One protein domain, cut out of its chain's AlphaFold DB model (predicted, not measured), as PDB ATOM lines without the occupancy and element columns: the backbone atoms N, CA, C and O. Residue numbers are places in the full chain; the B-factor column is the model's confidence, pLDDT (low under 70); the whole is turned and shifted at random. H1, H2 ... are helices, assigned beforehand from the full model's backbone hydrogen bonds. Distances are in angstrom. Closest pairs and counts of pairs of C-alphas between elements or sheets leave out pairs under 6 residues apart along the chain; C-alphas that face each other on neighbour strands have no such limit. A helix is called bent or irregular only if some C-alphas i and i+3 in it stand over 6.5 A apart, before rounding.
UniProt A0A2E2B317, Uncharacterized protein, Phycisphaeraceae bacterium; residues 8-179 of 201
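What this domain is: This is residues 8 to 179 of the 201 residues of an uncharacterized protein of Phycisphaeraceae bacterium (UniProt A0A2E2B317). A small, loose body of helices, H3 to H8, bears two projecting parts: a long arm, residues 8 to 56, with H1 at its far end and H2 nearer the body, and at the other end of the printed part residues 158 to 179, in which H10 sticks out. In the body H4 packs on part of the long helix H6, H7 folds back at the end of H6, and H8 begins near H3 and runs away from it; the contacts between helices are few. The printed part has 172 residues with ten named helices, H1 to H10 in order along the chain, and no named strand; its class is all helix. It is extended, with a radius of gyration of the C-alphas of 24.4 A, and elongated, spanning 80 by 51 by 50 A.

How they stand to each other: H1, residues 8 to 18, and H2, residues 42 to 52, are apart, joined by a long link of 23 residues, and neither touches any helix. H3, residues 60 to 71, follows H2 after a short link of 7 residues, and H2 and H3 are apart. H4, residues 79 to 84, touches H6, residues 93 to 113, with 11 pairs of C-alphas within 8 A; the closest C-alphas are those of Pro 79 and Leu 99, 5.5 A apart. The two run opposite ways at a steep tilt of 48 degrees, and H6 touches H4 with residues 96 to 103 alone. H5, residues 86 to 89, and H4 meet only through their link. H5 is close to H6 but not clearly touching it, the closest C-alphas being those of Arg 86 and Val 96, 7.5 A apart. H7, residues 116 to 123, is close to H6 but not clearly touching it; the closest C-alphas, of Lys 111 and Thr 119, are 7.6 A apart, and the helices run opposite ways at a steep tilt of 45 degrees. H8, residues 132 to 148, is close to H3 but not clearly touching it, with the C-alphas of Met 69 and Met 132 closest at 7.9 A; they run opposite ways at a steep tilt of 41 degrees. H9, residues 154 to 157, and H10, residues 161 to 177, touch no helix. Every O i to N i+4 pair is within hydrogen-bond range in H3, H4, H6, H7, H8 and H10, and H5 and H9 are too short for such a pair. In H1 the count is 0 of 7, with 1 of 8 O i to N i+3 pairs within range, and in H2 it is 1 of 7, with 2 of 8.

Where its parts are: H1 begins at C-alpha 8, at (-24.564, -61.059, 6.946), and is 17.2 A long from first to last C-alpha. H2 measures 18.4 A and is neither bent nor irregular, but only just: C-alphas 49 and 52 are 6.2 A apart. H3 measures 16.8 A. H6 is the longest helix by residues, 30.8 A from C-alpha 93 at (-19.353, -27.793, 16.980) to C-alpha 113. H8 measures 24.3 A. H10 measures 24.6 A and ends at C-alpha 177, at (-2.620, 11.607, 0.536).

The domain as a whole: The two C-alphas farthest apart are those of Phe 8 and Gln 179, at 81.3 A. Without the stretches that stand free, residues 8 to 56, 148 to 156 and 158 to 179, the body has 92 residues and spans 46 by 38 by 20 A. The printed part has no cut, and its one long link is that from H1 to H2. The mean pLDDT of the printed part is 75.5, and 67 residues are under 70: residues 8 to 57, 150 to 164, 166 and 179.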
ATOM      1  N   PHE A   8     -24.465 -62.306   7.716       50.66
ATOM      2  CA  PHE A   8     -24.564 -61.059   6.946       50.66
ATOM      3  C   PHE A   8     -23.483 -60.020   7.276       50.66
ATOM      4  O   PHE A   8     -23.174 -59.181   6.437       50.66
ATOM      5  N   THR A   9     -22.843 -60.089   8.446       51.25
ATOM      6  CA  THR A   9     -21.783 -59.137   8.828       51.25
ATOM      7  C   THR A   9     -20.426 -59.452   8.194       51.25
ATOM      8  O   THR A   9     -19.666 -58.532   7.906       51.25
ATOM      9  N   ALA A  10     -20.132 -60.720   7.887       50.19
ATOM     10  CA  ALA A  10     -18.862 -61.104   7.263       50.19
ATOM     11  C   ALA A  10     -18.758 -60.684   5.781       50.19
ATOM     12  O   ALA A  10     -17.670 -60.370   5.303       50.19
ATOM     13  N   ALA A  11     -19.879 -60.620   5.054       50.19
ATOM     14  CA  ALA A  11     -19.883 -60.265   3.632       50.19
ATOM     15  C   ALA A  11     -19.688 -58.756   3.376       50.19
ATOM     16  O   ALA A  11     -19.135 -58.373   2.347       50.19
ATOM     17  N   ILE A  12     -20.088 -57.892   4.316       54.28
ATOM     18  CA  ILE A  12     -19.968 -56.433   4.163       54.28
ATOM     19  C   ILE A  12     -18.521 -55.968   4.386       54.28
ATOM     20  O   ILE A  12     -18.048 -55.076   3.685       54.28
ATOM     21  N   VAL A  13     -17.768 -56.623   5.279       53.69
ATOM     22  CA  VAL A  13     -16.349 -56.295   5.518       53.69
ATOM     23  C   VAL A  13     -15.471 -56.647   4.307       53.69
ATOM     24  O   VAL A  13     -14.513 -55.934   4.019       53.69
ATOM     25  N   ALA A  14     -15.825 -57.680   3.534       51.56
ATOM     26  CA  ALA A  14     -15.077 -58.061   2.333       51.56
ATOM     27  C   ALA A  14     -15.274 -57.089   1.150       51.56
ATOM     28  O   ALA A  14     -14.353 -56.899   0.357       51.56
ATOM     29  N   LEU A  15     -16.434 -56.429   1.035       51.94
ATOM     30  CA  LEU A  15     -16.708 -55.495  -0.068       51.94
ATOM     31  C   LEU A  15     -16.058 -54.116   0.114       51.94
ATOM     32  O   LEU A  15     -15.791 -53.442  -0.879       51.94
ATOM     33  N   VAL A  16     -15.726 -53.714   1.344       53.19
ATOM     34  CA  VAL A  16     -15.008 -52.450   1.599       53.19
ATOM     35  C   VAL A  16     -13.523 -52.549   1.211       53.19
ATOM     36  O   VAL A  16     -12.940 -51.558   0.783       53.19
ATOM     37  N   PHE A  17     -12.917 -53.741   1.258       51.56
ATOM     38  CA  PHE A  17     -11.504 -53.925   0.893       51.56
ATOM     39  C   PHE A  17     -11.240 -54.026  -0.617       51.56
ATOM     40  O   PHE A  17     -10.131 -53.735  -1.054       51.56
ATOM     41  N   ILE A  18     -12.237 -54.387  -1.432       54.34
ATOM     42  CA  ILE A  18     -12.063 -54.530  -2.892       54.34
ATOM     43  C   ILE A  18     -12.237 -53.179  -3.624       54.34
ATOM     44  O   ILE A  18     -11.772 -53.009  -4.746       54.34
ATOM     45  N   GLY A  19     -12.838 -52.172  -2.978       49.22
ATOM     46  CA  GLY A  19     -13.075 -50.850  -3.572       49.22
ATOM     47  C   GLY A  19     -11.896 -49.867  -3.532       49.22
ATOM     48  O   GLY A  19     -12.023 -48.778  -4.086       49.22
ATOM     49  N   LEU A  20     -10.768 -50.209  -2.892       50.91
ATOM     50  CA  LEU A  20      -9.643 -49.278  -2.692       50.91
ATOM     51  C   LEU A  20      -8.430 -49.502  -3.614       50.91
ATOM     52  O   LEU A  20      -7.433 -48.803  -3.474       50.91
ATOM     53  N   THR A  21      -8.491 -50.434  -4.570       54.06
ATOM     54  CA  THR A  21      -7.364 -50.721  -5.486       54.06
ATOM     55  C   THR A  21      -7.514 -50.114  -6.884       54.06
ATOM     56  O   THR A  21      -6.734 -50.444  -7.770       54.06
ATOM     57  N   ALA A  22      -8.499 -49.237  -7.111       49.19
ATOM     58  CA  ALA A  22      -8.770 -48.648  -8.429       49.19
ATOM     59  C   ALA A  22      -8.711 -47.109  -8.457       49.19
ATOM     60  O   ALA A  22      -9.309 -46.489  -9.336       49.19
ATOM     61  N   TYR A  23      -7.980 -46.473  -7.534       54.41
ATOM     62  CA  TYR A  23      -7.512 -45.109  -7.783       54.41
ATOM     63  C   TYR A  23      -6.288 -45.193  -8.684       54.41
ATOM     64  O   TYR A  23      -5.209 -45.610  -8.270       54.41
ATOM     65  N   GLY A  24      -6.537 -44.888  -9.956       46.09
ATOM     66  CA  GLY A  24      -5.564 -44.939 -11.026       46.09
ATOM     67  C   GLY A  24      -4.281 -44.198 -10.677       46.09
ATOM     68  O   GLY A  24      -4.302 -43.087 -10.148       46.09
ATOM     69  N   GLN A  25      -3.168 -44.825 -11.048       42.59
ATOM     70  CA  GLN A  25      -1.951 -44.122 -11.413       42.59
ATOM     71  C   GLN A  25      -2.318 -43.129 -12.522       42.59
ATOM     72  O   GLN A  25      -2.348 -43.471 -13.702       42.59
ATOM     73  N   THR A  26      -2.673 -41.899 -12.160       45.97
ATOM     74  CA  THR A  26      -2.478 -40.790 -13.083       45.97
ATOM     75  C   THR A  26      -0.979 -40.604 -13.144       45.97
ATOM     76  O   THR A  26      -0.390 -40.058 -12.212       45.97
ATOM     77  N   ASP A  27      -0.373 -41.123 -14.207       37.44
ATOM     78  CA  ASP A  27       0.973 -40.768 -14.622       37.44
ATOM     79  C   ASP A  27       0.998 -39.253 -14.832       37.44
ATOM     80  O   ASP A  27       0.782 -38.734 -15.928       37.44
ATOM     81  N   THR A  28       1.233 -38.503 -13.756       48.41
ATOM     82  CA  THR A  28       1.773 -37.160 -13.855       48.41
ATOM     83  C   THR A  28       3.190 -37.351 -14.353       48.41
ATOM     84  O   THR A  28       4.144 -37.409 -13.578       48.41
ATOM     85  N   SER A  29       3.312 -37.520 -15.668       40.16
ATOM     86  CA  SER A  29       4.536 -37.292 -16.404       40.16
ATOM     87  C   SER A  29       4.910 -35.835 -16.159       40.16
ATOM     88  O   SER A  29       4.541 -34.938 -16.918       40.16
ATOM     89  N   THR A  30       5.577 -35.589 -15.037       46.59
ATOM     90  CA  THR A  30       6.323 -34.368 -14.799       46.59
ATOM     91  C   THR A  30       7.213 -34.185 -16.020       46.59
ATOM     92  O   THR A  30       8.017 -35.083 -16.307       46.59
ATOM     93  N   PRO A  31       7.040 -33.100 -16.794       51.75
ATOM     94  CA  PRO A  31       7.930 -32.814 -17.900       51.75
ATOM     95  C   PRO A  31       9.339 -32.777 -17.323       51.75
ATOM     96  O   PRO A  31       9.623 -31.980 -16.433       51.75
ATOM     97  N   LYS A  32      10.182 -33.704 -17.787       53.94
ATOM     98  CA  LYS A  32      11.617 -33.718 -17.522       53.94
ATOM     99  C   LYS A  32      12.114 -32.303 -17.834       53.94
ATOM    100  O   LYS A  32      12.068 -31.937 -19.012       53.94
ATOM    101  N   PRO A  33      12.494 -31.493 -16.830       53.12
ATOM    102  CA  PRO A  33      12.988 -30.158 -17.099       53.12
ATOM    103  C   PRO A  33      14.197 -30.328 -18.008       53.12
ATOM    104  O   PRO A  33      15.081 -31.153 -17.752       53.12
ATOM    105  N   ALA A  34      14.155 -29.646 -19.149       55.12
ATOM    106  CA  ALA A  34      15.306 -29.545 -20.019       55.12
ATOM    107  C   ALA A  34      16.450 -29.017 -19.152       55.12
ATOM    108  O   ALA A  34      16.305 -27.969 -18.532       55.12
ATOM    109  N   ALA A  35      17.525 -29.797 -19.054       47.88
ATOM    110  CA  ALA A  35      18.726 -29.418 -18.337       47.88
ATOM    111  C   ALA A  35      19.244 -28.105 -18.934       47.88
ATOM    112  O   ALA A  35      19.790 -28.084 -20.037       47.88
ATOM    113  N   THR A  36      18.986 -27.005 -18.240       51.53
ATOM    114  CA  THR A  36      19.698 -25.746 -18.404       51.53
ATOM    115  C   THR A  36      20.731 -25.710 -17.291       51.53
ATOM    116  O   THR A  36      20.362 -25.645 -16.121       51.53
ATOM    117  N   ASP A  37      22.006 -25.799 -17.660       53.38
ATOM    118  CA  ASP A  37      23.178 -25.856 -16.774       53.38
ATOM    119  C   ASP A  37      23.459 -24.530 -16.012       53.38
ATOM    120  O   ASP A  37      24.602 -24.231 -15.682       53.38
ATOM    121  N   ASP A  38      22.428 -23.736 -15.699       53.38
ATOM    122  CA  ASP A  38      22.531 -22.405 -15.073       53.38
ATOM    123  C   ASP A  38      21.898 -22.343 -13.660       53.38
ATOM    124  O   ASP A  38      21.539 -21.276 -13.164       53.38
ATOM    125  N   GLU A  39      21.762 -23.482 -12.974       49.16
ATOM    126  CA  GLU A  39      21.135 -23.592 -11.644       49.16
ATOM    127  C   GLU A  39      22.183 -23.805 -10.535       49.16
ATOM    128  O   GLU A  39      22.165 -24.787  -9.802       49.16
ATOM    129  N   GLN A  40      23.159 -22.899 -10.433       53.00
ATOM    130  CA  GLN A  40      24.141 -22.914  -9.332       53.00
ATOM    131  C   GLN A  40      24.321 -21.574  -8.605       53.00
ATOM    132  O   GLN A  40      25.118 -21.498  -7.679       53.00
ATOM    133  N   THR A  41      23.570 -20.521  -8.948       53.12
ATOM    134  CA  THR A  41      23.759 -19.185  -8.335       53.12
ATOM    135  C   THR A  41      22.585 -18.679  -7.487       53.12
ATOM    136  O   THR A  41      22.721 -17.651  -6.827       53.12
ATOM    137  N   ALA A  42      21.450 -19.391  -7.432       54.84
ATOM    138  CA  ALA A  42      20.275 -18.951  -6.667       54.84
ATOM    139  C   ALA A  42      20.289 -19.372  -5.181       54.84
ATOM    140  O   ALA A  42      19.820 -18.613  -4.332       54.84
ATOM    141  N   ASP A  43      20.873 -20.526  -4.838       52.03
ATOM    142  CA  ASP A  43      20.896 -21.018  -3.447       52.03
ATOM    143  C   ASP A  43      21.936 -20.306  -2.562       52.03
ATOM    144  O   ASP A  43      21.786 -20.216  -1.338       52.03
ATOM    145  N   GLU A  44      22.973 -19.715  -3.159       52.59
ATOM    146  CA  GLU A  44      24.041 -19.058  -2.399       52.59
ATOM    147  C   GLU A  44      23.630 -17.656  -1.904       52.59
ATOM    148  O   GLU A  44      24.035 -17.228  -0.822       52.59
ATOM    149  N   ALA A  45      22.713 -16.979  -2.607       52.97
ATOM    150  CA  ALA A  45      22.178 -15.683  -2.182       52.97
ATOM    151  C   ALA A  45      21.192 -15.790  -0.998       52.97
ATOM    152  O   ALA A  45      21.147 -14.897  -0.148       52.97
ATOM    153  N   ALA A  46      20.433 -16.889  -0.895       53.56
ATOM    154  CA  ALA A  46      19.506 -17.111   0.217       53.56
ATOM    155  C   ALA A  46      20.231 -17.450   1.534       53.56
ATOM    156  O   ALA A  46      19.742 -17.118   2.616       53.56
ATOM    157  N   SER A  47      21.416 -18.064   1.464       54.47
ATOM    158  CA  SER A  47      22.195 -18.427   2.655       54.47
ATOM    159  C   SER A  47      22.952 -17.239   3.265       54.47
ATOM    160  O   SER A  47      23.063 -17.143   4.490       54.47
ATOM    161  N   GLN A  48      23.396 -16.275   2.449       52.94
ATOM    162  CA  GLN A  48      24.182 -15.136   2.935       52.94
ATOM    163  C   GLN A  48      23.351 -14.129   3.752       52.94
ATOM    164  O   GLN A  48      23.867 -13.513   4.686       52.94
ATOM    165  N   GLN A  49      22.047 -14.007   3.477       52.06
ATOM    166  CA  GLN A  49      21.163 -13.093   4.211       52.06
ATOM    167  C   GLN A  49      20.828 -13.581   5.635       52.06
ATOM    168  O   GLN A  49      20.487 -12.773   6.500       52.06
ATOM    169  N   VAL A  50      20.984 -14.882   5.916       55.66
ATOM    170  CA  VAL A  50      20.755 -15.468   7.250       55.66
ATOM    171  C   VAL A  50      21.930 -15.188   8.200       55.66
ATOM    172  O   VAL A  50      21.735 -15.113   9.411       55.66
ATOM    173  N   SER A  51      23.133 -14.933   7.673       54.78
ATOM    174  CA  SER A  51      24.340 -14.706   8.486       54.78
ATOM    175  C   SER A  51      24.345 -13.381   9.261       54.78
ATOM    176  O   SER A  51      25.171 -13.225  10.156       54.78
ATOM    177  N   MET A  52      23.457 -12.426   8.950       51.78
ATOM    178  CA  MET A  52      23.345 -11.170   9.712       51.78
ATOM    179  C   MET A  52      22.263 -11.199  10.805       51.78
ATOM    180  O   MET A  52      22.156 -10.252  11.581       51.78
ATOM    181  N   MET A  53      21.495 -12.288  10.930       57.03
ATOM    182  CA  MET A  53      20.677 -12.562  12.118       57.03
ATOM    183  C   MET A  53      21.527 -13.306  13.153       57.03
ATOM    184  O   MET A  53      21.282 -14.467  13.473       57.03
ATOM    185  N   ASP A  54      22.575 -12.644  13.641       48.94
ATOM    186  CA  ASP A  54      23.580 -13.246  14.514       48.94
ATOM    187  C   ASP A  54      22.983 -13.615  15.893       48.94
ATOM    188  O   ASP A  54      22.798 -12.787  16.791       48.94
ATOM    189  N   GLY A  55      22.566 -14.881  16.007       53.88
ATOM    190  CA  GLY A  55      22.692 -15.772  17.167       53.88
ATOM    191  C   GLY A  55      21.912 -15.496  18.460       53.88
ATOM    192  O   GLY A  55      21.672 -16.433  19.216       53.88
ATOM    193  N   SER A  56      21.493 -14.265  18.762       57.84
ATOM    194  CA  SER A  56      21.014 -13.911  20.116       57.84
ATOM    195  C   SER A  56      19.508 -13.642  20.242       57.84
ATOM    196  O   SER A  56      19.011 -13.400  21.352       57.84
ATOM    197  N   MET A  57      18.763 -13.637  19.130       62.66
ATOM    198  CA  MET A  57      17.330 -13.294  19.124       62.66
ATOM    199  C   MET A  57      16.385 -14.495  19.051       62.66
ATOM    200  O   MET A  57      15.296 -14.427  19.626       62.66
ATOM    201  N   MET A  58      16.780 -15.593  18.404       72.44
ATOM    202  CA  MET A  58      15.945 -16.788  18.270       72.44
ATOM    203  C   MET A  58      16.657 -18.015  18.822       72.44
ATOM    204  O   MET A  58      17.768 -18.334  18.415       72.44
ATOM    205  N   ASP A  59      15.986 -18.705  19.742       86.38
ATOM    206  CA  ASP A  59      16.420 -20.019  20.203       86.38
ATOM    207  C   ASP A  59      16.439 -21.019  19.031       86.38
ATOM    208  O   ASP A  59      15.633 -20.919  18.099       86.38
ATOM    209  N   SER A  60      17.346 -21.992  19.089       86.06
ATOM    210  CA  SER A  60      17.521 -23.018  18.053       86.06
ATOM    211  C   SER A  60      16.212 -23.756  17.735       86.06
ATOM    212  O   SER A  60      15.866 -23.917  16.562       86.06
ATOM    213  N   ALA A  61      15.414 -24.087  18.758       88.06
ATOM    214  CA  ALA A  61      14.110 -24.724  18.589       88.06
ATOM    215  C   ALA A  61      13.099 -23.815  17.867       88.06
ATOM    216  O   ALA A  61      12.257 -24.286  17.100       88.06
ATOM    217  N   MET A  62      13.183 -22.497  18.069       86.25
ATOM    218  CA  MET A  62      12.336 -21.531  17.368       86.25
ATOM    219  C   MET A  62      12.713 -21.437  15.887       86.25
ATOM    220  O   MET A  62      11.822 -21.456  15.042       86.25
ATOM    221  N   MET A  63      14.010 -21.404  15.564       86.44
ATOM    222  CA  MET A  63      14.490 -21.403  14.176       86.44
ATOM    223  C   MET A  63      14.093 -22.678  13.430       86.44
ATOM    224  O   MET A  63      13.574 -22.598  12.316       86.44
ATOM    225  N   ALA A  64      14.268 -23.842  14.061       89.50
ATOM    226  CA  ALA A  64      13.807 -25.118  13.519       89.50
ATOM    227  C   ALA A  64      12.302 -25.079  13.219       89.50
ATOM    228  O   ALA A  64      11.863 -25.463  12.135       89.50
ATOM    229  N   ARG A  65      11.501 -24.522  14.134       89.06
ATOM    230  CA  ARG A  65      10.056 -24.392  13.942       89.06
ATOM    231  C   ARG A  65       9.675 -23.444  12.810       89.06
ATOM    232  O   ARG A  65       8.793 -23.781  12.024       89.06
ATOM    233  N   CYS A  66      10.337 -22.292  12.704       85.06
ATOM    234  CA  CYS A  66      10.162 -21.371  11.581       85.06
ATOM    235  C   CYS A  66      10.455 -22.069  10.250       85.06
ATOM    236  O   CYS A  66       9.646 -21.974   9.330       85.06
ATOM    237  N   ARG A  67      11.557 -22.830  10.180       88.69
ATOM    238  CA  ARG A  67      11.936 -23.595   8.987       88.69
ATOM    239  C   ARG A  67      10.874 -24.631   8.614       88.69
ATOM    240  O   ARG A  67      10.442 -24.655   7.465       88.69
ATOM    241  N   MET A  68      10.394 -25.417   9.581       90.06
ATOM    242  CA  MET A  68       9.323 -26.392   9.340       90.06
ATOM    243  C   MET A  68       8.057 -25.729   8.793       90.06
ATOM    244  O   MET A  68       7.487 -26.211   7.823       90.06
ATOM    245  N   MET A  69       7.620 -24.606   9.372       88.50
ATOM    246  CA  MET A  69       6.409 -23.920   8.904       88.50
ATOM    247  C   MET A  69       6.592 -23.261   7.537       88.50
ATOM    248  O   MET A  69       5.637 -23.221   6.773       88.50
ATOM    249  N   SER A  70       7.790 -22.762   7.211       85.69
ATOM    250  CA  SER A  70       8.069 -22.211   5.877       85.69
ATOM    251  C   SER A  70       8.094 -23.272   4.777       85.69
ATOM    252  O   SER A  70       7.863 -22.945   3.621       85.69
ATOM    253  N   GLN A  71       8.379 -24.525   5.139       91.12
ATOM    254  CA  GLN A  71       8.420 -25.661   4.217       91.12
ATOM    255  C   GLN A  71       7.100 -26.441   4.180       91.12
ATOM    256  O   GLN A  71       6.908 -27.275   3.301       91.12
ATOM    257  N   ALA A  72       6.196 -26.204   5.134       90.62
ATOM    258  CA  ALA A  72       4.931 -26.913   5.209       90.62
ATOM    259  C   ALA A  72       3.984 -26.458   4.091       90.62
ATOM    260  O   ALA A  72       3.577 -25.297   4.031       90.62
ATOM    261  N   GLU A  73       3.579 -27.398   3.244       94.38
ATOM    262  CA  GLU A  73       2.517 -27.180   2.268       94.38
ATOM    263  C   GLU A  73       1.152 -27.267   2.959       94.38
ATOM    264  O   GLU A  73       0.820 -28.265   3.599       94.38
ATOM    265  N   ILE A  74       0.349 -26.209   2.834       93.38
ATOM    266  CA  ILE A  74      -0.993 -26.148   3.418       93.38
ATOM    267  C   ILE A  74      -2.020 -26.255   2.292       93.38
ATOM    268  O   ILE A  74      -2.171 -25.339   1.483       93.38
ATOM    269  N   SER A  75      -2.758 -27.365   2.266       96.62
ATOM    270  CA  SER A  75      -3.905 -27.545   1.371       96.62
ATOM    271  C   SER A  75      -5.163 -26.874   1.944       96.62
ATOM    272  O   SER A  75      -5.367 -26.901   3.159       96.62
ATOM    273  N   PRO A  76      -6.088 -26.356   1.110       96.56
ATOM    274  CA  PRO A  76      -7.413 -25.919   1.561       96.56
ATOM    275  C   PRO A  76      -8.236 -27.009   2.270       96.56
ATOM    276  O   PRO A  76      -9.155 -26.689   3.018       96.56
ATOM    277  N   SER A  77      -7.925 -28.285   2.022       97.00
ATOM    278  CA  SER A  77      -8.556 -29.442   2.670       97.00
ATOM    279  C   SER A  77      -7.846 -29.908   3.946       97.00
ATOM    280  O   SER A  77      -8.275 -30.892   4.548       97.00
ATOM    281  N   ASP A  78      -6.769 -29.238   4.364       97.12
ATOM    282  CA  ASP A  78      -6.056 -29.587   5.590       97.12
ATOM    283  C   ASP A  78      -6.933 -29.313   6.834       97.12
ATOM    284  O   ASP A  78      -7.510 -28.223   6.949       97.12
ATOM    285  N   PRO A  79      -7.045 -30.253   7.796       97.25
ATOM    286  CA  PRO A  79      -7.860 -30.054   8.993       97.25
ATOM    287  C   PRO A  79      -7.485 -28.806   9.799       97.25
ATOM    288  O   PRO A  79      -8.370 -28.114  10.300       97.25
ATOM    289  N   ALA A  80      -6.195 -28.472   9.910       94.88
ATOM    290  CA  ALA A  80      -5.753 -27.272  10.612       94.88
ATOM    291  C   ALA A  80      -6.104 -25.994   9.832       94.88
ATOM    292  O   ALA A  80      -6.483 -24.997  10.451       94.88
ATOM    293  N   ALA A  81      -6.049 -26.024   8.495       95.50
ATOM    294  CA  ALA A  81      -6.503 -24.913   7.656       95.50
ATOM    295  C   ALA A  81      -8.015 -24.663   7.794       95.50
ATOM    296  O   ALA A  81      -8.439 -23.515   7.959       95.50
ATOM    297  N   LEU A  82      -8.826 -25.725   7.796       98.00
ATOM    298  CA  LEU A  82     -10.275 -25.636   7.996       98.00
ATOM    299  C   LEU A  82     -10.622 -25.112   9.395       98.00
ATOM    300  O   LEU A  82     -11.444 -24.203   9.526       98.00
ATOM    301  N   LEU A  83      -9.940 -25.608  10.434       97.00
ATOM    302  CA  LEU A  83     -10.102 -25.124  11.809       97.00
ATOM    303  C   LEU A  83      -9.721 -23.642  11.953       97.00
ATOM    304  O   LEU A  83     -10.402 -22.899  12.663       97.00
ATOM    305  N   ALA A  84      -8.686 -23.179  11.247       95.38
ATOM    306  CA  ALA A  84      -8.305 -21.767  11.232       95.38
ATOM    307  C   ALA A  84      -9.370 -20.859  10.584       95.38
ATOM    308  O   ALA A  84      -9.413 -19.666  10.876       95.38
ATOM    309  N   GLN A  85     -10.244 -21.412   9.737       97.12
ATOM    310  CA  GLN A  85     -11.328 -20.699   9.050       97.12
ATOM    311  C   GLN A  85     -12.715 -20.987   9.649       97.12
ATOM    312  O   GLN A  85     -13.724 -20.663   9.022       97.12
ATOM    313  N   ARG A  86     -12.795 -21.565  10.859       97.62
ATOM    314  CA  ARG A  86     -14.058 -22.031  11.464       97.62
ATOM    315  C   ARG A  86     -15.180 -20.983  11.469       97.62
ATOM    316  O   ARG A  86     -16.313 -21.308  11.138       97.62
ATOM    317  N   GLU A  87     -14.854 -19.729  11.798       97.56
ATOM    318  CA  GLU A  87     -15.820 -18.623  11.898       97.56
ATOM    319  C   GLU A  87     -16.294 -18.189  10.511       97.56
ATOM    320  O   GLU A  87     -17.479 -17.966  10.292       97.56
ATOM    321  N   ARG A  88     -15.380 -18.149   9.536       97.69
ATOM    322  CA  ARG A  88     -15.699 -17.794   8.150       97.69
ATOM    323  C   ARG A  88     -16.552 -18.862   7.462       97.69
ATOM    324  O   ARG A  88     -17.419 -18.525   6.662       97.69
ATOM    325  N   LEU A  89     -16.278 -20.134   7.743       98.00
ATOM    326  CA  LEU A  89     -16.987 -21.277   7.167       98.00
ATOM    327  C   LEU A  89     -18.253 -21.653   7.949       98.00
ATOM    328  O   LEU A  89     -18.992 -22.519   7.492       98.00
ATOM    329  N   ASN A  90     -18.513 -21.001   9.090       97.69
ATOM    330  CA  ASN A  90     -19.612 -21.318  10.004       97.69
ATOM    331  C   ASN A  90     -19.660 -22.815  10.360       97.69
ATOM    332  O   ASN A  90     -20.711 -23.450  10.273       97.69
ATOM    333  N   LEU A  91     -18.506 -23.388  10.718       97.94
ATOM    334  CA  LEU A  91     -18.430 -24.796  11.105       97.94
ATOM    335  C   LEU A  91     -19.221 -25.032  12.397       97.94
ATOM    336  O   LEU A  91     -19.078 -24.287  13.367       97.94
ATOM    337  N   SER A  92     -20.029 -26.090  12.406       98.31
ATOM    338  CA  SER A  92     -20.718 -26.563  13.612       98.31
ATOM    339  C   SER A  92     -19.735 -27.133  14.637       98.31
ATOM    340  O   SER A  92     -18.625 -27.544  14.291       98.31
ATOM    341  N   GLU A  93     -20.156 -27.203  15.901       98.19
ATOM    342  CA  GLU A  93     -19.353 -27.793  16.980       98.19
ATOM    343  C   GLU A  93     -18.969 -29.249  16.677       98.19
ATOM    344  O   GLU A  93     -17.810 -29.621  16.856       98.19
ATOM    345  N   ASP A  94     -19.891 -30.036  16.111       98.44
ATOM    346  CA  ASP A  94     -19.631 -31.421  15.702       98.44
ATOM    347  C   ASP A  94     -18.564 -31.506  14.598       98.44
ATOM    348  O   ASP A  94     -17.666 -32.348  14.652       98.44
ATOM    349  N   GLN A  95     -18.614 -30.608  13.606       98.31
ATOM    350  CA  GLN A  95     -17.597 -30.540  12.550       98.31
ATOM    351  C   GLN A  95     -16.229 -30.132  13.102       98.31
ATOM    352  O   GLN A  95     -15.213 -30.679  12.679       98.31
ATOM    353  N   VAL A  96     -16.190 -29.184  14.043       98.50
ATOM    354  CA  VAL A  96     -14.950 -28.762  14.709       98.50
ATOM    355  C   VAL A  96     -14.349 -29.926  15.496       98.50
ATOM    356  O   VAL A  96     -13.173 -30.233  15.304       98.50
ATOM    357  N   ALA A  97     -15.152 -30.615  16.310       98.25
ATOM    358  CA  ALA A  97     -14.704 -31.765  17.091       98.25
ATOM    359  C   ALA A  97     -14.158 -32.890  16.197       98.25
ATOM    360  O   ALA A  97     -13.117 -33.483  16.492       98.25
ATOM    361  N   GLU A  98     -14.816 -33.156  15.067       98.38
ATOM    362  CA  GLU A  98     -14.365 -34.168  14.115       98.38
ATOM    363  C   GLU A  98     -13.050 -33.773  13.420       98.38
ATOM    364  O   GLU A  98     -12.138 -34.595  13.310       98.38
ATOM    365  N   LEU A  99     -12.892 -32.508  13.013       98.38
ATOM    366  CA  LEU A  99     -11.638 -32.009  12.436       98.38
ATOM    367  C   LEU A  99     -10.480 -32.061  13.444       98.38
ATOM    368  O   LEU A  99      -9.367 -32.447  13.080       98.38
ATOM    369  N   GLU A 100     -10.727 -31.730  14.713       97.25
ATOM    370  CA  GLU A 100      -9.735 -31.855  15.787       97.25
ATOM    371  C   GLU A 100      -9.320 -33.315  16.008       97.25
ATOM    372  O   GLU A 100      -8.126 -33.608  16.130       97.25
ATOM    373  N   ARG A 101     -10.284 -34.245  15.985       97.94
ATOM    374  CA  ARG A 101     -10.034 -35.688  16.090       97.94
ATOM    375  C   ARG A 101      -9.192 -36.204  14.923       97.94
ATOM    376  O   ARG A 101      -8.241 -36.957  15.147       97.94
ATOM    377  N   ILE A 102      -9.505 -35.792  13.694       97.75
ATOM    378  CA  ILE A 102      -8.733 -36.149  12.495       97.75
ATOM    379  C   ILE A 102      -7.301 -35.616  12.615       97.75
ATOM    380  O   ILE A 102      -6.353 -36.384  12.452       97.75
ATOM    381  N   ALA A 103      -7.130 -34.337  12.966       96.19
ATOM    382  CA  ALA A 103      -5.813 -33.725  13.129       96.19
ATOM    383  C   ALA A 103      -4.979 -34.428  14.212       96.19
ATOM    384  O   ALA A 103      -3.787 -34.671  14.029       96.19
ATOM    385  N   GLN A 104      -5.600 -34.786  15.339       95.94
ATOM    386  CA  GLN A 104      -4.929 -35.507  16.416       95.94
ATOM    387  C   GLN A 104      -4.510 -36.917  15.986       95.94
ATOM    388  O   GLN A 104      -3.355 -37.292  16.181       95.94
ATOM    389  N   SER A 105      -5.410 -37.665  15.345       97.06
ATOM    390  CA  SER A 105      -5.118 -39.002  14.820       97.06
ATOM    391  C   SER A 105      -3.988 -38.976  13.786       97.06
ATOM    392  O   SER A 105      -3.080 -39.804  13.847       97.06
ATOM    393  N   ALA A 106      -3.985 -37.998  12.876       96.31
ATOM    394  CA  ALA A 106      -2.922 -37.827  11.889       96.31
ATOM    395  C   ALA A 106      -1.558 -37.564  12.553       96.31
ATOM    396  O   ALA A 106      -0.562 -38.181  12.179       96.31
ATOM    397  N   ARG A 107      -1.511 -36.715  13.593       94.88
ATOM    398  CA  ARG A 107      -0.285 -36.468  14.372       94.88
ATOM    399  C   ARG A 107       0.225 -37.729  15.063       94.88
ATOM    400  O   ARG A 107       1.424 -37.988  15.045       94.88
ATOM    401  N   GLU A 108      -0.660 -38.512  15.670       95.81
ATOM    402  CA  GLU A 108      -0.278 -39.762  16.335       95.81
ATOM    403  C   GLU A 108       0.240 -40.806  15.345       95.81
ATOM    404  O   GLU A 108       1.240 -41.466  15.624       95.81
ATOM    405  N   GLN A 109      -0.397 -40.932  14.180       96.81
ATOM    406  CA  GLN A 109       0.072 -41.816  13.115       96.81
ATOM    407  C   GLN A 109       1.447 -41.386  12.597       96.81
ATOM    408  O   GLN A 109       2.334 -42.226  12.498       96.81
ATOM    409  N   ALA A 110       1.660 -40.087  12.363       95.56
ATOM    410  CA  ALA A 110       2.961 -39.558  11.959       95.56
ATOM    411  C   ALA A 110       4.047 -39.829  13.014       95.56
ATOM    412  O   ALA A 110       5.122 -40.310  12.665       95.56
ATOM    413  N   LYS A 111       3.752 -39.613  14.308       95.25
ATOM    414  CA  LYS A 111       4.686 -39.912  15.412       95.25
ATOM    415  C   LYS A 111       5.122 -41.384  15.425       95.25
ATOM    416  O   LYS A 111       6.276 -41.662  15.715       95.25
ATOM    417  N   ARG A 112       4.235 -42.325  15.081       96.81
ATOM    418  CA  ARG A 112       4.551 -43.769  15.042       96.81
ATOM    419  C   ARG A 112       5.470 -44.183  13.889       96.81
ATOM    420  O   ARG A 112       6.017 -45.278  13.944       96.81
ATOM    421  N   LEU A 113       5.599 -43.363  12.846       97.88
ATOM    422  CA  LEU A 113       6.490 -43.641  11.714       97.88
ATOM    423  C   LEU A 113       7.940 -43.235  11.991       97.88
ATOM    424  O   LEU A 113       8.838 -43.639  11.254       97.88
ATOM    425  N   LEU A 114       8.166 -42.430  13.028       96.88
ATOM    426  CA  LEU A 114       9.491 -41.963  13.399       96.88
ATOM    427  C   LEU A 114      10.239 -43.048  14.166       96.88
ATOM    428  O   LEU A 114       9.667 -43.758  14.994       96.88
ATOM    429  N   ASN A 115      11.538 -43.153  13.909       97.88
ATOM    430  CA  ASN A 115      12.416 -43.954  14.752       97.88
ATOM    431  C   ASN A 115      12.785 -43.198  16.045       97.88
ATOM    432  O   ASN A 115      12.466 -42.018  16.216       97.88
ATOM    433  N   GLU A 116      13.453 -43.890  16.966       97.12
ATOM    434  CA  GLU A 116      13.858 -43.336  18.265       97.12
ATOM    435  C   GLU A 116      14.739 -42.087  18.110       97.12
ATOM    436  O   GLU A 116      14.416 -41.046  18.671       97.12
ATOM    437  N   SER A 117      15.750 -42.126  17.234       96.62
ATOM    438  CA  SER A 117      16.636 -40.977  16.988       96.62
ATOM    439  C   SER A 117      15.894 -39.749  16.446       96.62
ATOM    440  O   SER A 117      16.199 -38.628  16.841       96.62
ATOM    441  N   GLN A 118      14.927 -39.937  15.545       95.50
ATOM    442  CA  GLN A 118      14.098 -38.848  15.012       95.50
ATOM    443  C   GLN A 118      13.140 -38.301  16.076       95.50
ATOM    444  O   GLN A 118      12.858 -37.104  16.119       95.50
ATOM    445  N   THR A 119      12.632 -39.179  16.943       95.69
ATOM    446  CA  THR A 119      11.761 -38.801  18.060       95.69
ATOM    447  C   THR A 119      12.523 -37.956  19.076       95.69
ATOM    448  O   THR A 119      12.008 -36.925  19.507       95.69
ATOM    449  N   ASP A 120      13.760 -38.336  19.394       94.69
ATOM    450  CA  ASP A 120      14.639 -37.576  20.282       94.69
ATOM    451  C   ASP A 120      14.948 -36.190  19.712       94.69
ATOM    452  O   ASP A 120      14.848 -35.194  20.431       94.69
ATOM    453  N   GLU A 121      15.226 -36.088  18.410       92.38
ATOM    454  CA  GLU A 121      15.436 -34.797  17.746       92.38
ATOM    455  C   GLU A 121      14.192 -33.899  17.855       92.38
ATOM    456  O   GLU A 121      14.295 -32.733  18.250       92.38
ATOM    457  N   LEU A 122      12.994 -34.443  17.607       92.25
ATOM    458  CA  LEU A 122      11.744 -33.690  17.745       92.25
ATOM    459  C   LEU A 122      11.379 -33.366  19.197       92.25
ATOM    460  O   LEU A 122      10.664 -32.391  19.426       92.25
ATOM    461  N   SER A 123      11.859 -34.131  20.181       92.94
ATOM    462  CA  SER A 123      11.588 -33.884  21.605       92.94
ATOM    463  C   SER A 123      12.197 -32.571  22.112       92.94
ATOM    464  O   SER A 123      11.733 -32.007  23.105       92.94
ATOM    465  N   THR A 124      13.196 -32.045  21.395       91.44
ATOM    466  CA  THR A 124      13.781 -30.722  21.654       91.44
ATOM    467  C   THR A 124      12.830 -29.576  21.296       91.44
ATOM    468  O   THR A 124      13.009 -28.442  21.749       91.44
ATOM    469  N   LEU A 125      11.796 -29.858  20.499       91.38
ATOM    470  CA  LEU A 125      10.806 -28.885  20.065       91.38
ATOM    471  C   LEU A 125       9.610 -28.843  21.032       91.38
ATOM    472  O   LEU A 125       9.278 -29.833  21.683       91.38
ATOM    473  N   PRO A 126       8.890 -27.710  21.118       89.06
ATOM    474  CA  PRO A 126       7.693 -27.624  21.951       89.06
ATOM    475  C   PRO A 126       6.599 -28.601  21.487       89.06
ATOM    476  O   PRO A 126       6.136 -28.512  20.352       89.06
ATOM    477  N   ASP A 127       6.108 -29.456  22.391       88.81
ATOM    478  CA  ASP A 127       5.096 -30.487  22.075       88.81
ATOM    479  C   ASP A 127       3.731 -29.901  21.659       88.81
ATOM    480  O   ASP A 127       2.967 -30.508  20.907       88.81
ATOM    481  N   LYS A 128       3.409 -28.676  22.100       88.44
ATOM    482  CA  LYS A 128       2.132 -28.031  21.762       88.44
ATOM    483  C   LYS A 128       2.187 -27.354  20.391       88.44
ATOM    484  O   LYS A 128       3.056 -26.497  20.187       88.44
ATOM    485  N   PRO A 129       1.222 -27.621  19.489       87.69
ATOM    486  CA  PRO A 129       1.109 -26.885  18.237       87.69
ATOM    487  C   PRO A 129       0.866 -25.397  18.517       87.69
ATOM    488  O   PRO A 129       0.151 -25.015  19.444       87.69
ATOM    489  N   GLU A 130       1.487 -24.543  17.714       88.75
ATOM    490  CA  GLU A 130       1.399 -23.094  17.827       88.75
ATOM    491  C   GLU A 130       1.264 -22.506  16.429       88.75
ATOM    492  O   GLU A 130       1.916 -22.968  15.497       88.75
ATOM    493  N   SER A 131       0.412 -21.493  16.284       87.00
ATOM    494  CA  SER A 131       0.260 -20.790  15.016       87.00
ATOM    495  C   SER A 131       1.403 -19.801  14.791       87.00
ATOM    496  O   SER A 131       1.927 -19.213  15.744       87.00
ATOM    497  N   MET A 132       1.715 -19.532  13.520       86.19
ATOM    498  CA  MET A 132       2.634 -18.458  13.115       86.19
ATOM    499  C   MET A 132       2.294 -17.126  13.788       86.19
ATOM    500  O   MET A 132       3.183 -16.413  14.241       86.19
ATOM    501  N   MET A 133       1.003 -16.818  13.925       87.62
ATOM    502  CA  MET A 133       0.539 -15.603  14.591       87.62
ATOM    503  C   MET A 133       0.966 -15.544  16.063       87.62
ATOM    504  O   MET A 133       1.507 -14.529  16.494       87.62
ATOM    505  N   ARG A 134       0.760 -16.616  16.843       88.69
ATOM    506  CA  ARG A 134       1.180 -16.645  18.258       88.69
ATOM    507  C   ARG A 134       2.696 -16.579  18.400       88.69
ATOM    508  O   ARG A 134       3.202 -15.874  19.275       88.69
ATOM    509  N   MET A 135       3.414 -17.258  17.511       85.94
ATOM    510  CA  MET A 135       4.869 -17.186  17.470       85.94
ATOM    511  C   MET A 135       5.357 -15.765  17.179       85.94
ATOM    512  O   MET A 135       6.208 -15.248  17.902       85.94
ATOM    513  N   HIS A 136       4.772 -15.110  16.178       84.75
ATOM    514  CA  HIS A 136       5.083 -13.732  15.819       84.75
ATOM    515  C   HIS A 136       4.767 -12.762  16.968       84.75
ATOM    516  O   HIS A 136       5.604 -11.938  17.320       84.75
ATOM    517  N   GLN A 137       3.617 -12.907  17.632       88.94
ATOM    518  CA  GLN A 137       3.271 -12.107  18.815       88.94
ATOM    519  C   GLN A 137       4.314 -12.247  19.931       88.94
ATOM    520  O   GLN A 137       4.723 -11.251  20.530       88.94
ATOM    521  N   ARG A 138       4.784 -13.470  20.201       86.56
ATOM    522  CA  ARG A 138       5.830 -13.721  21.200       86.56
ATOM    523  C   ARG A 138       7.163 -13.087  20.802       86.56
ATOM    524  O   ARG A 138       7.851 -12.543  21.661       86.56
ATOM    525  N   MET A 139       7.509 -13.147  19.518       83.88
ATOM    526  CA  MET A 139       8.709 -12.518  18.970       83.88
ATOM    527  C   MET A 139       8.669 -10.998  19.150       83.88
ATOM    528  O   MET A 139       9.590 -10.435  19.735       83.88
ATOM    529  N   MET A 140       7.574 -10.351  18.741       83.38
ATOM    530  CA  MET A 140       7.396  -8.900  18.882       83.38
ATOM    531  C   MET A 140       7.416  -8.470  20.348       83.38
ATOM    532  O   MET A 140       8.036  -7.468  20.694       83.38
ATOM    533  N   LYS A 141       6.810  -9.263  21.240       87.94
ATOM    534  CA  LYS A 141       6.870  -9.007  22.682       87.94
ATOM    535  C   LYS A 141       8.314  -8.995  23.203       87.94
ATOM    536  O   LYS A 141       8.689  -8.057  23.895       87.94
ATOM    537  N   ARG A 142       9.129  -9.992  22.840       83.12
ATOM    538  CA  ARG A 142      10.546 -10.062  23.248       83.12
ATOM    539  C   ARG A 142      11.388  -8.929  22.664       83.12
ATOM    540  O   ARG A 142      12.304  -8.454  23.328       83.12
ATOM    541  N   MET A 143      11.083  -8.512  21.437       81.00
ATOM    542  CA  MET A 143      11.741  -7.375  20.796       81.00
ATOM    543  C   MET A 143      11.462  -6.082  21.572       81.00
ATOM    544  O   MET A 143      12.399  -5.423  22.014       81.00
ATOM    545  N   ASN A 144      10.188  -5.812  21.878       81.88
ATOM    546  CA  ASN A 144       9.777  -4.643  22.659       81.88
ATOM    547  C   ASN A 144      10.392  -4.624  24.072       81.88
ATOM    548  O   ASN A 144      10.785  -3.568  24.563       81.88
ATOM    549  N   GLU A 145      10.484  -5.780  24.738       84.75
ATOM    550  CA  GLU A 145      11.105  -5.899  26.068       84.75
ATOM    551  C   GLU A 145      12.610  -5.572  26.044       84.75
ATOM    552  O   GLU A 145      13.126  -4.976  26.990       84.75
ATOM    553  N   ARG A 146      13.315  -5.913  24.956       72.06
ATOM    554  CA  ARG A 146      14.733  -5.564  24.782       72.06
ATOM    555  C   ARG A 146      14.933  -4.088  24.466       72.06
ATOM    556  O   ARG A 146      15.813  -3.479  25.074       72.06
ATOM    557  N   ASP A 147      14.106  -3.506  23.605       71.81
ATOM    558  CA  ASP A 147      14.174  -2.073  23.303       71.81
ATOM    559  C   ASP A 147      13.903  -1.232  24.562       71.81
ATOM    560  O   ASP A 147      14.587  -0.240  24.819       71.81
ATOM    561  N   ALA A 148      12.990  -1.690  25.426       72.62
ATOM    562  CA  ALA A 148      12.726  -1.072  26.725       72.62
ATOM    563  C   ALA A 148      13.903  -1.183  27.718       72.62
ATOM    564  O   ALA A 148      14.008  -0.366  28.631       72.62
ATOM    565  N   SER A 149      14.800  -2.163  27.553       70.94
ATOM    566  CA  SER A 149      15.941  -2.381  28.457       70.94
ATOM    567  C   SER A 149      17.136  -1.442  28.222       70.94
ATOM    568  O   SER A 149      18.141  -1.553  28.921       70.94
ATOM    569  N   GLY A 150      17.040  -0.504  27.270       60.06
ATOM    570  CA  GLY A 150      18.022   0.574  27.086       60.06
ATOM    571  C   GLY A 150      19.333   0.170  26.401       60.06
ATOM    572  O   GLY A 150      20.244   0.987  26.320       60.06
ATOM    573  N   TRP A 151      19.431  -1.059  25.886       52.78
ATOM    574  CA  TRP A 151      20.586  -1.538  25.107       52.78
ATOM    575  C   TRP A 151      20.486  -1.240  23.603       52.78
ATOM    576  O   TRP A 151      21.436  -1.474  22.859       52.78
ATOM    577  N   ALA A 152      19.343  -0.733  23.136       53.94
ATOM    578  CA  ALA A 152      19.164  -0.313  21.754       53.94
ATOM    579  C   ALA A 152      19.679   1.121  21.584       53.94
ATOM    580  O   ALA A 152      18.931   2.094  21.676       53.94
ATOM    581  N   ASN A 153      20.978   1.254  21.332       59.16
ATOM    582  CA  ASN A 153      21.558   2.484  20.805       59.16
ATOM    583  C   ASN A 153      20.735   2.872  19.560       59.16
ATOM    584  O   ASN A 153      20.438   2.004  18.736       59.16
ATOM    585  N   GLU A 154      20.385   4.149  19.395       56.97
ATOM    586  CA  GLU A 154      19.532   4.672  18.305       56.97
ATOM    587  C   GLU A 154      20.006   4.259  16.887       56.97
ATOM    588  O   GLU A 154      19.243   4.236  15.921       56.97
ATOM    589  N   GLU A 155      21.273   3.862  16.775       58.69
ATOM    590  CA  GLU A 155      21.922   3.351  15.572       58.69
ATOM    591  C   GLU A 155      21.558   1.890  15.226       58.69
ATOM    592  O   GLU A 155      21.409   1.556  14.051       58.69
ATOM    593  N   SER A 156      21.305   1.033  16.222       58.34
ATOM    594  CA  SER A 156      20.944  -0.387  16.041       58.34
ATOM    595  C   SER A 156      19.553  -0.560  15.420       58.34
ATOM    596  O   SER A 156      19.340  -1.412  14.558       58.34
ATOM    597  N   VAL A 157      18.593   0.294  15.790       56.84
ATOM    598  CA  VAL A 157      17.214   0.229  15.270       56.84
ATOM    599  C   VAL A 157      17.150   0.613  13.780       56.84
ATOM    600  O   VAL A 157      16.284   0.131  13.049       56.84
ATOM    601  N   ARG A 158      18.111   1.406  13.275       59.03
ATOM    602  CA  ARG A 158      18.225   1.719  11.836       59.03
ATOM    603  C   ARG A 158      18.763   0.565  10.989       59.03
ATOM    604  O   ARG A 158      18.649   0.646   9.767       59.03
ATOM    605  N   ALA A 159      19.311  -0.491  11.589       57.19
ATOM    606  CA  ALA A 159      19.969  -1.570  10.855       57.19
ATOM    607  C   ALA A 159      19.013  -2.656  10.329       57.19
ATOM    608  O   ALA A 159      19.460  -3.524   9.589       57.19
ATOM    609  N   CYS A 160      17.711  -2.622  10.646       50.72
ATOM    610  CA  CYS A 160      16.737  -3.555  10.069       50.72
ATOM    611  C   CYS A 160      16.221  -3.039   8.705       50.72
ATOM    612  O   CYS A 160      15.321  -2.190   8.681       50.72
ATOM    613  N   PRO A 161      16.726  -3.538   7.554       57.41
ATOM    614  CA  PRO A 161      16.348  -3.040   6.226       57.41
ATOM    615  C   PRO A 161      14.839  -3.122   5.947       57.41
ATOM    616  O   PRO A 161      14.289  -2.209   5.336       57.41
ATOM    617  N   LEU A 162      14.155  -4.142   6.480       67.19
ATOM    618  CA  LEU A 162      12.698  -4.300   6.364       67.19
ATOM    619  C   LEU A 162      11.903  -3.182   7.066       67.19
ATOM    620  O   LEU A 162      10.862  -2.743   6.569       67.19
ATOM    621  N   TYR A 163      12.399  -2.684   8.200       58.91
ATOM    622  CA  TYR A 163      11.743  -1.604   8.937       58.91
ATOM    623  C   TYR A 163      11.909  -0.261   8.212       58.91
ATOM    624  O   TYR A 163      10.948   0.496   8.073       58.91
ATOM    625  N   ASN A 164      13.087  -0.006   7.633       66.62
ATOM    626  CA  ASN A 164      13.322   1.185   6.809       66.62
ATOM    627  C   ASN A 164      12.450   1.211   5.547       66.62
ATOM    628  O   ASN A 164      11.974   2.281   5.163       66.62
ATOM    629  N   THR A 165      12.205   0.061   4.913       72.50
ATOM    630  CA  THR A 165      11.284  -0.006   3.770       72.50
ATOM    631  C   THR A 165       9.845   0.301   4.176       72.50
ATOM    632  O   THR A 165       9.198   1.093   3.494       72.50
ATOM    633  N   MET A 166       9.360  -0.218   5.311       66.50
ATOM    634  CA  MET A 166       8.011   0.112   5.795       66.50
ATOM    635  C   MET A 166       7.875   1.593   6.163       66.50
ATOM    636  O   MET A 166       6.921   2.239   5.740       66.50
ATOM    637  N   LEU A 167       8.857   2.167   6.865       71.88
ATOM    638  CA  LEU A 167       8.846   3.594   7.199       71.88
ATOM    639  C   LEU A 167       8.918   4.503   5.961       71.88
ATOM    640  O   LEU A 167       8.365   5.605   5.981       71.88
ATOM    641  N   ARG A 168       9.588   4.074   4.880       75.00
ATOM    642  CA  ARG A 168       9.571   4.803   3.599       75.00
ATOM    643  C   ARG A 168       8.202   4.744   2.937       75.00
ATOM    644  O   ARG A 168       7.710   5.793   2.533       75.00
ATOM    645  N   VAL A 169       7.578   3.566   2.875       75.62
ATOM    646  CA  VAL A 169       6.245   3.403   2.272       75.62
ATOM    647  C   VAL A 169       5.201   4.240   3.012       75.62
ATOM    648  O   VAL A 169       4.405   4.919   2.369       75.62
ATOM    649  N   ASP A 170       5.253   4.275   4.343       71.25
ATOM    650  CA  ASP A 170       4.303   5.036   5.161       71.25
ATOM    651  C   ASP A 170       4.466   6.558   4.964       71.25
ATOM    652  O   ASP A 170       3.493   7.300   4.793       71.25
ATOM    653  N   LYS A 171       5.717   7.038   4.861       76.12
ATOM    654  CA  LYS A 171       6.007   8.437   4.500       76.12
ATOM    655  C   LYS A 171       5.548   8.780   3.082       76.12
ATOM    656  O   LYS A 171       4.992   9.857   2.877       76.12
ATOM    657  N   GLU A 172       5.762   7.896   2.111       77.94
ATOM    658  CA  GLU A 172       5.345   8.111   0.723       77.94
ATOM    659  C   GLU A 172       3.817   8.094   0.567       77.94
ATOM    660  O   GLU A 172       3.276   8.946  -0.139       77.94
ATOM    661  N   GLN A 173       3.101   7.205   1.264       75.56
ATOM    662  CA  GLN A 173       1.634   7.199   1.291       75.56
ATOM    663  C   GLN A 173       1.068   8.462   1.939       75.56
ATOM    664  O   GLN A 173       0.156   9.081   1.389       75.56
ATOM    665  N   LYS A 174       1.631   8.893   3.073       78.88
ATOM    666  CA  LYS A 174       1.201  10.127   3.738       78.88
ATOM    667  C   LYS A 174       1.446  11.357   2.864       78.88
ATOM    668  O   LYS A 174       0.612  12.260   2.848       78.88
ATOM    669  N   ASN A 175       2.541  11.376   2.101       77.94
ATOM    670  CA  ASN A 175       2.826  12.454   1.157       77.94
ATOM    671  C   ASN A 175       1.855  12.446  -0.041       77.94
ATOM    672  O   ASN A 175       1.341  13.498  -0.405       77.94
ATOM    673  N   ARG A 176       1.517  11.269  -0.593       73.56
ATOM    674  CA  ARG A 176       0.504  11.151  -1.662       73.56
ATOM    675  C   ARG A 176      -0.891  11.581  -1.208       73.56
ATOM    676  O   ARG A 176      -1.551  12.309  -1.932       73.56
ATOM    677  N   ASN A 177      -1.316  11.199  -0.003       75.94
ATOM    678  CA  ASN A 177      -2.620  11.607   0.536       75.94
ATOM    679  C   ASN A 177      -2.681  13.087   0.945       75.94
ATOM    680  O   ASN A 177      -3.770  13.616   1.146       75.94
ATOM    681  N   SER A 178      -1.531  13.749   1.091       76.25
ATOM    682  CA  SER A 178      -1.457  15.178   1.416       76.25
ATOM    683  C   SER A 178      -1.372  16.070   0.176       76.25
ATOM    684  O   SER A 178      -1.440  17.288   0.323       76.25
ATOM    685  N   GLN A 179      -1.230  15.511  -1.034       64.38
ATOM    686  CA  GLN A 179      -1.392  16.300  -2.251       64.38
ATOM    687  C   GLN A 179      -2.892  16.527  -2.488       64.38
ATOM    688  O   GLN A 179      -3.612  15.560  -2.740       64.38
TER     689      GLN A 179